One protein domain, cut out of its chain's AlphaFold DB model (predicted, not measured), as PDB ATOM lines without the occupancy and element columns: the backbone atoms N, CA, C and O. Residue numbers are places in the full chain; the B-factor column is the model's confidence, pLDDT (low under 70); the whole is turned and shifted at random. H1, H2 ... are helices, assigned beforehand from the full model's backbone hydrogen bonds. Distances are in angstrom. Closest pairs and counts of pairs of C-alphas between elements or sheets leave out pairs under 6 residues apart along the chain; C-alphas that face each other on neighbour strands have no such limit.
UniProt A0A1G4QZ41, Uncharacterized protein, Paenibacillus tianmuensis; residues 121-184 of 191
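AT A GLANCE: This is residues 121 to 184 of the 191 residues of an uncharacterized protein of Paenibacillus tianmuensis (UniProt A0A1G4QZ41). This domain has little regular structure: a long, narrow body of mostly unnamed chain, with the short helix H1 near one end and H2 near the other. From residue 121 the chain runs lengthwise to a turn near Gln 132, comes back to H1, loops round at residues 147 to 152 and returns lengthwise toward H2. The printed part has 64 residues, with two named helices, H1 then H2, and no named strand; its class is all helix, though the named elements hold only 17 residues. It is loose, radius of gyration of the C-alphas 13.5 A, and spans 41 by 24 by 15 A.

IN THESE COORDINATES: H1, residues 139 to 146, begins at C-alpha 139 (1.788, 38.610, 1.971) and measures 10.7 A. H2, residues 174 to 182, measures 12.7 A and ends at C-alpha 182 (-15.488, 44.214, -3.569).

HOW THE PARTS SIT: Residues 124 to 125 pair with residues 158 to 159, parallel. H1 and H2 are apart. Every O i to N i+4 pair is within hydrogen-bond range in both.

THE WHOLE: The farthest C-alphas, of Pro 148 and Ser 172, are 41.4 A apart. The 27-residue link from H1 to H2 is long. The printed part has no cut, and no printed residue is under 70 in pLDDT.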
ATOM      1  N   SER A 121       5.410  47.191  -7.278       86.88
ATOM      2  CA  SER A 121       4.032  46.808  -7.594       86.88
ATOM      3  C   SER A 121       3.175  46.871  -6.337       86.88
ATOM      4  O   SER A 121       3.597  46.430  -5.268       86.88
ATOM      5  N   HIS A 122       1.942  47.355  -6.453       88.56
ATOM      6  CA  HIS A 122       0.955  47.199  -5.385       88.56
ATOM      7  C   HIS A 122       0.504  45.734  -5.312       88.56
ATOM      8  O   HIS A 122       0.138  45.139  -6.328       88.56
ATOM      9  N   VAL A 123       0.542  45.143  -4.117       90.50
ATOM     10  CA  VAL A 123       0.142  43.746  -3.906       90.50
ATOM     11  C   VAL A 123      -1.348  43.696  -3.591       90.50
ATOM     12  O   VAL A 123      -1.797  44.272  -2.603       90.50
ATOM     13  N   LEU A 124      -2.098  42.977  -4.424       90.50
ATOM     14  CA  LEU A 124      -3.520  42.696  -4.244       90.50
ATOM     15  C   LEU A 124      -3.682  41.233  -3.828       90.50
ATOM     16  O   LEU A 124      -3.275  40.329  -4.557       90.50
ATOM     17  N   LEU A 125      -4.277  40.999  -2.660       90.19
ATOM     18  CA  LEU A 125      -4.556  39.658  -2.153       90.19
ATOM     19  C   LEU A 125      -6.057  39.379  -2.253       90.19
ATOM     20  O   LEU A 125      -6.864  39.953  -1.521       90.19
ATOM     21  N   TYR A 126      -6.430  38.470  -3.153       88.44
ATOM     22  CA  TYR A 126      -7.791  37.957  -3.275       88.44
ATOM     23  C   TYR A 126      -7.770  36.432  -3.174       88.44
ATOM     24  O   TYR A 126      -7.257  35.746  -4.056       88.44
ATOM     25  N   GLY A 127      -8.304  35.913  -2.073       86.69
ATOM     26  CA  GLY A 127      -8.506  34.489  -1.844       86.69
ATOM     27  C   GLY A 127      -9.974  34.234  -1.537       86.69
ATOM     28  O   GLY A 127     -10.572  34.977  -0.762       86.69
ATOM     29  N   ALA A 128     -10.535  33.194  -2.144       84.31
ATOM     30  CA  ALA A 128     -11.906  32.762  -1.917       84.31
ATOM     31  C   ALA A 128     -11.965  31.228  -1.845       84.31
ATOM     32  O   ALA A 128     -11.019  30.538  -2.246       84.31
ATOM     33  N   ASN A 129     -13.044  30.691  -1.282       82.75
ATOM     34  CA  ASN A 129     -13.208  29.246  -1.135       82.75
ATOM     35  C   ASN A 129     -13.476  28.589  -2.495       82.75
ATOM     36  O   ASN A 129     -14.247  29.111  -3.296       82.75
ATOM     37  N   VAL A 130     -12.901  27.407  -2.718       82.44
ATOM     38  CA  VAL A 130     -13.222  26.549  -3.869       82.44
ATOM     39  C   VAL A 130     -13.704  25.205  -3.334       82.44
ATOM     40  O   VAL A 130     -12.937  24.448  -2.727       82.44
ATOM     41  N   GLY A 131     -14.996  24.920  -3.494       83.06
ATOM     42  CA  GLY A 131     -15.666  23.804  -2.829       83.06
ATOM     43  C   GLY A 131     -15.483  23.821  -1.304       83.06
ATOM     44  O   GLY A 131     -16.001  24.686  -0.603       83.06
ATOM     45  N   GLN A 132     -14.758  22.830  -0.772       79.94
ATOM     46  CA  GLN A 132     -14.478  22.686   0.670       79.94
ATOM     47  C   GLN A 132     -13.111  23.257   1.082       79.94
ATOM     48  O   GLN A 132     -12.716  23.129   2.239       79.94
ATOM     49  N   HIS A 133     -12.357  23.833   0.144       81.06
ATOM     50  CA  HIS A 133     -10.983  24.255   0.378       81.06
ATOM     51  C   HIS A 133     -10.892  25.771   0.532       81.06
ATOM     52  O   HIS A 133     -11.284  26.529  -0.356       81.06
ATOM     53  N   HIS A 134     -10.311  26.207   1.649       74.50
ATOM     54  CA  HIS A 134      -9.886  27.590   1.832       74.50
ATOM     55  C   HIS A 134      -8.630  27.858   0.996       74.50
ATOM     56  O   HIS A 134      -7.699  27.050   1.002       74.50
ATOM     57  N   SER A 135      -8.580  29.008   0.320       76.81
ATOM     58  CA  SER A 135      -7.413  29.454  -0.451       76.81
ATOM     59  C   SER A 135      -6.785  30.703   0.185       76.81
ATOM     60  O   SER A 135      -6.947  31.813  -0.329       76.81
ATOM     61  N   PRO A 136      -6.120  30.573   1.352       77.25
ATOM     62  CA  PRO A 136      -5.495  31.711   2.006       77.25
ATOM     63  C   PRO A 136      -4.296  32.186   1.183       77.25
ATOM     64  O   PRO A 136      -3.315  31.465   0.978       77.25
ATOM     65  N   VAL A 137      -4.374  33.431   0.734       85.62
ATOM     66  CA  VAL A 137      -3.264  34.152   0.114       85.62
ATOM     67  C   VAL A 137      -2.510  34.916   1.200       85.62
ATOM     68  O   VAL A 137      -3.114  35.536   2.068       85.62
ATOM     69  N   SER A 138      -1.180  34.839   1.187       87.19
ATOM     70  CA  SER A 138      -0.335  35.452   2.218       87.19
ATOM     71  C   SER A 138       0.613  36.469   1.606       87.19
ATOM     72  O   SER A 138       1.243  36.165   0.588       87.19
ATOM     73  N   TRP A 139       0.795  37.590   2.299       86.88
ATOM     74  CA  TRP A 139       1.788  38.610   1.971       86.88
ATOM     75  C   TRP A 139       3.161  38.006   1.644       86.88
ATOM     76  O   TRP A 139       3.660  38.206   0.544       86.88
ATOM     77  N   ASP A 140       3.737  37.193   2.535       89.31
ATOM     78  CA  ASP A 140       5.117  36.708   2.379       89.31
ATOM     79  C   ASP A 140       5.326  35.877   1.106       89.31
ATOM     80  O   ASP A 140       6.312  36.061   0.395       89.31
ATOM     81  N   LYS A 141       4.371  34.999   0.768       89.44
ATOM     82  CA  LYS A 141       4.412  34.230  -0.488       89.44
ATOM     83  C   LYS A 141       4.282  35.126  -1.716       89.44
ATOM     84  O   LYS A 141       4.953  34.865  -2.709       89.44
ATOM     85  N   ALA A 142       3.438  36.158  -1.652       90.38
ATOM     86  CA  ALA A 142       3.287  37.112  -2.745       90.38
ATOM     87  C   ALA A 142       4.586  37.900  -2.959       90.38
ATOM     88  O   ALA A 142       5.079  37.953  -4.079       90.38
ATOM     89  N   VAL A 143       5.200  38.411  -1.887       89.62
ATOM     90  CA  VAL A 143       6.490  39.118  -1.962       89.62
ATOM     91  C   VAL A 143       7.598  38.211  -2.489       89.62
ATOM     92  O   VAL A 143       8.366  38.625  -3.353       89.62
ATOM     93  N   TYR A 144       7.664  36.963  -2.018       90.31
ATOM     94  CA  TYR A 144       8.648  36.000  -2.512       90.31
ATOM     95  C   TYR A 144       8.480  35.729  -4.014       90.31
ATOM     96  O   TYR A 144       9.469  35.687  -4.737       90.31
ATOM     97  N   ALA A 145       7.238  35.596  -4.493       90.19
ATOM     98  CA  ALA A 145       6.941  35.368  -5.907       90.19
ATOM     99  C   ALA A 145       7.233  36.581  -6.810       90.19
ATOM    100  O   ALA A 145       7.364  36.412  -8.017       90.19
ATOM    101  N   MET A 146       7.321  37.791  -6.250       89.62
ATOM    102  CA  MET A 146       7.683  39.002  -6.996       89.62
ATOM    103  C   MET A 146       9.191  39.114  -7.246       89.62
ATOM    104  O   MET A 146       9.608  39.729  -8.225       89.62
ATOM    105  N   HIS A 147      10.015  38.539  -6.371       82.88
ATOM    106  CA  HIS A 147      11.468  38.641  -6.456       82.88
ATOM    107  C   HIS A 147      12.038  37.686  -7.529       82.88
ATOM    108  O   HIS A 147      11.596  36.538  -7.602       82.88
ATOM    109  N   PRO A 148      13.068  38.082  -8.312       85.00
ATOM    110  CA  PRO A 148      13.857  39.323  -8.224       85.00
ATOM    111  C   PRO A 148      13.337  40.488  -9.073       85.00
ATOM    112  O   PRO A 148      13.864  41.592  -8.972       85.00
ATOM    113  N   GLU A 149      12.350  40.252  -9.934       84.88
ATOM    114  CA  GLU A 149      11.961  41.209 -10.975       84.88
ATOM    115  C   GLU A 149      11.125  42.376 -10.451       84.88
ATOM    116  O   GLU A 149      11.074  43.418 -11.094       84.88
ATOM    117  N   ARG A 150      10.432  42.216  -9.324       87.50
ATOM    118  CA  ARG A 150       9.558  43.227  -8.723       87.50
ATOM    119  C   ARG A 150       9.681  43.212  -7.203       87.50
ATOM    120  O   ARG A 150      10.098  42.226  -6.597       87.50
ATOM    121  N   TYR A 151       9.255  44.297  -6.573       86.69
ATOM    122  CA  TYR A 151       9.103  44.383  -5.123       86.69
ATOM    123  C   TYR A 151       7.843  45.176  -4.750       86.69
ATOM    124  O   TYR A 151       7.309  45.906  -5.581       86.69
ATOM    125  N   PRO A 152       7.281  45.000  -3.546       89.00
ATOM    126  CA  PRO A 152       6.052  45.694  -3.176       89.00
ATOM    127  C   PRO A 152       6.242  47.209  -3.057       89.00
ATOM    128  O   PRO A 152       7.216  47.659  -2.457       89.00
ATOM    129  N   ALA A 153       5.288  47.980  -3.583       87.31
ATOM    130  CA  ALA A 153       5.248  49.441  -3.463       87.31
ATOM    131  C   ALA A 153       4.934  49.903  -2.028       87.31
ATOM    132  O   ALA A 153       5.443  50.916  -1.557       87.31
ATOM    133  N   GLU A 154       4.097  49.142  -1.318       82.38
ATOM    134  CA  GLU A 154       3.597  49.467   0.019       82.38
ATOM    135  C   GLU A 154       3.278  48.195   0.812       82.38
ATOM    136  O   GLU A 154       2.998  47.154   0.219       82.38
ATOM    137  N   LYS A 155       3.299  48.283   2.149       81.12
ATOM    138  CA  LYS A 155       2.821  47.249   3.084       81.12
ATOM    139  C   LYS A 155       1.848  47.912   4.075       81.12
ATOM    140  O   LYS A 155       2.200  48.982   4.578       81.12
ATOM    141  N   PRO A 156       0.694  47.301   4.419       82.12
ATOM    142  CA  PRO A 156       0.211  45.969   4.018       82.12
ATOM    143  C   PRO A 156      -0.316  45.901   2.574       82.12
ATOM    144  O   PRO A 156      -0.491  46.924   1.925       82.12
ATOM    145  N   ALA A 157      -0.563  44.682   2.074       87.50
ATOM    146  CA  ALA A 157      -1.262  44.486   0.802       87.50
ATOM    147  C   ALA A 157      -2.691  45.030   0.857       87.50
ATOM    148  O   ALA A 157      -3.324  45.079   1.913       87.50
ATOM    149  N   VAL A 158      -3.226  45.328  -0.323       88.44
ATOM    150  CA  VAL A 158      -4.654  45.546  -0.506       88.44
ATOM    151  C   VAL A 158      -5.368  44.192  -0.447       88.44
ATOM    152  O   VAL A 158      -5.288  43.388  -1.379       88.44
ATOM    153  N   GLU A 159      -6.064  43.928   0.658       86.62
ATOM    154  CA  GLU A 159      -6.858  42.710   0.845       86.62
ATOM    155  C   GLU A 159      -8.272  42.889   0.285       86.62
ATOM    156  O   GLU A 159      -9.064  43.697   0.771       86.62
ATOM    157  N   LEU A 160      -8.582  42.119  -0.760       86.50
ATOM    158  CA  LEU A 160      -9.892  42.098  -1.414       86.50
ATOM    159  C   LEU A 160     -10.673  40.810  -1.132       86.50
ATOM    160  O   LEU A 160     -11.874  40.766  -1.384       86.50
ATOM    161  N   GLY A 161     -10.008  39.753  -0.663       83.88
ATOM    162  CA  GLY A 161     -10.661  38.490  -0.320       83.88
ATOM    163  C   GLY A 161     -11.440  38.568   0.994       83.88
ATOM    164  O   GLY A 161     -11.090  39.328   1.898       83.88
ATOM    165  N   ILE A 162     -12.479  37.745   1.124       79.31
ATOM    166  CA  ILE A 162     -13.188  37.567   2.394       79.31
ATOM    167  C   ILE A 162     -12.459  36.498   3.210       79.31
ATOM    168  O   ILE A 162     -12.557  35.299   2.939       79.31
ATOM    169  N   GLY A 163     -11.743  36.928   4.249       73.88
ATOM    170  CA  GLY A 163     -11.143  36.007   5.212       73.88
ATOM    171  C   GLY A 163     -12.208  35.144   5.897       73.88
ATOM    172  O   GLY A 163     -13.195  35.669   6.409       73.88
ATOM    173  N   ASN A 164     -11.995  33.824   5.925       73.25
ATOM    174  CA  ASN A 164     -12.870  32.847   6.588       73.25
ATOM    175  C   ASN A 164     -14.353  32.935   6.178       73.25
ATOM    176  O   ASN A 164     -15.237  32.739   7.014       73.25
ATOM    177  N   SER A 165     -14.639  33.218   4.901       80.94
ATOM    178  CA  SER A 165     -16.007  33.143   4.373       80.94
ATOM    179  C   SER A 165     -16.630  31.772   4.698       80.94
ATOM    180  O   SER A 165     -16.020  30.747   4.378       80.94
ATOM    181  N   PRO A 166     -17.821  31.715   5.328       79.50
ATOM    182  CA  PRO A 166     -18.512  30.452   5.577       79.50
ATOM    183  C   PRO A 166     -19.244  29.929   4.333       79.50
ATOM    184  O   PRO A 166     -19.646  28.768   4.314       79.50
ATOM    185  N   PHE A 167     -19.417  30.772   3.312       85.44
ATOM    186  CA  PHE A 167     -20.162  30.449   2.102       85.44
ATOM    187  C   PHE A 167     -19.264  29.757   1.074       85.44
ATOM    188  O   PHE A 167     -18.069  30.058   0.952       85.44
ATOM    189  N   LYS A 168     -19.860  28.836   0.317       85.31
ATOM    190  CA  LYS A 168     -19.177  28.027  -0.701       85.31
ATOM    191  C   LYS A 168     -19.625  28.408  -2.102       85.31
ATOM    192  O   LYS A 168     -20.754  28.831  -2.301       85.31
ATOM    193  N   ASP A 169     -18.752  28.203  -3.079       84.75
ATOM    194  CA  ASP A 169     -18.967  28.536  -4.494       84.75
ATOM    195  C   ASP A 169     -20.198  27.876  -5.142       84.75
ATOM    196  O   ASP A 169     -20.712  28.372  -6.149       84.75
ATOM    197  N   ASN A 170     -20.701  26.788  -4.553       87.06
ATOM    198  CA  ASN A 170     -21.934  26.110  -4.949       87.06
ATOM    199  C   ASN A 170     -23.213  26.677  -4.298       87.06
ATOM    200  O   ASN A 170     -24.313  26.236  -4.638       87.06
ATOM    201  N   GLU A 171     -23.094  27.626  -3.370       87.56
ATOM    202  CA  GLU A 171     -24.219  28.286  -2.710       87.56
ATOM    203  C   GLU A 171     -24.617  29.555  -3.471       87.56
ATOM    204  O   GLU A 171     -23.781  30.358  -3.885       87.56
ATOM    205  N   SER A 172     -25.922  29.783  -3.624       86.19
ATOM    206  CA  SER A 172     -26.451  30.927  -4.382       86.19
ATOM    207  C   SER A 172     -26.007  32.285  -3.827       86.19
ATOM    208  O   SER A 172     -25.848  33.236  -4.592       86.19
ATOM    209  N   PHE A 173     -25.773  32.373  -2.515       88.81
ATOM    210  CA  PHE A 173     -25.388  33.610  -1.838       88.81
ATOM    211  C   PHE A 173     -23.900  33.962  -1.988       88.81
ATOM    212  O   PHE A 173     -23.524  35.122  -1.829       88.81
ATOM    213  N   TYR A 174     -23.046  32.995  -2.342       88.50
ATOM    214  CA  TYR A 174     -21.596  33.190  -2.428       88.50
ATOM    215  C   TYR A 174     -21.216  34.323  -3.384       88.50
ATOM    216  O   TYR A 174     -20.538  35.273  -3.000       88.50
ATOM    217  N   TRP A 175     -21.735  34.286  -4.612       86.69
ATOM    218  CA  TRP A 175     -21.427  35.293  -5.631       86.69
ATOM    219  C   TRP A 175     -22.039  36.663  -5.335       86.69
ATOM    220  O   TRP A 175     -21.555  37.685  -5.821       86.69
ATOM    221  N   GLU A 176     -23.133  36.714  -4.578       90.00
ATOM    222  CA  GLU A 176     -23.687  37.979  -4.104       90.00
ATOM    223  C   GLU A 176     -22.772  38.604  -3.053       90.00
ATOM    224  O   GLU A 176     -22.392  39.767  -3.191       90.00
ATOM    225  N   MET A 177     -22.348  37.813  -2.071       88.25
ATOM    226  CA  MET A 177     -21.487  38.285  -0.997       88.25
ATOM    227  C   MET A 177     -20.094  38.698  -1.492       88.25
ATOM    228  O   MET A 177     -19.618  39.769  -1.121       88.25
ATOM    229  N   GLU A 178     -19.466  37.915  -2.375       88.44
ATOM    230  CA  GLU A 178     -18.164  38.261  -2.966       88.44
ATOM    231  C   GLU A 178     -18.231  39.590  -3.740       88.44
ATOM    232  O   GLU A 178     -17.378  40.463  -3.573       88.44
ATOM    233  N   ARG A 179     -19.300  39.814  -4.522       87.88
ATOM    234  CA  ARG A 179     -19.518  41.095  -5.220       87.88
ATOM    235  C   ARG A 179     -19.750  42.254  -4.257       87.88
ATOM    236  O   ARG A 179     -19.245  43.347  -4.501       87.88
ATOM    237  N   GLN A 180     -20.521  42.046  -3.190       87.94
ATOM    238  CA  GLN A 180     -20.741  43.081  -2.178       87.94
ATOM    239  C   GLN A 180     -19.434  43.453  -1.469       87.94
ATOM    240  O   GLN A 180     -19.184  44.638  -1.259       87.94
ATOM    241  N   ASN A 181     -18.577  42.475  -1.166       86.69
ATOM    242  CA  ASN A 181     -17.297  42.720  -0.508       86.69
ATOM    243  C   ASN A 181     -16.351  43.591  -1.346       86.69
ATOM    244  O   ASN A 181     -15.729  44.497  -0.803       86.69
ATOM    245  N   LEU A 182     -16.304  43.387  -2.667       86.44
ATOM    246  CA  LEU A 182     -15.488  44.214  -3.569       86.44
ATOM    247  C   LEU A 182     -15.922  45.691  -3.622       86.44
ATOM    248  O   LEU A 182     -15.128  46.541  -4.012       86.44
ATOM    249  N   ASN A 183     -17.161  46.000  -3.227       84.88
ATOM    250  CA  ASN A 183     -17.673  47.371  -3.159       84.88
ATOM    251  C   ASN A 183     -17.457  48.033  -1.788       84.88
ATOM    252  O   ASN A 183     -17.781  49.212  -1.622       84.88
ATOM    253  N   LEU A 184     -16.954  47.298  -0.788       78.69
ATOM    254  CA  LEU A 184     -16.619  47.882   0.506       78.69
ATOM    255  C   LEU A 184     -15.346  48.734   0.381       78.69
ATOM    256  O   LEU A 184     -14.449  48.388  -0.391       78.69
TER     257      LEU A 184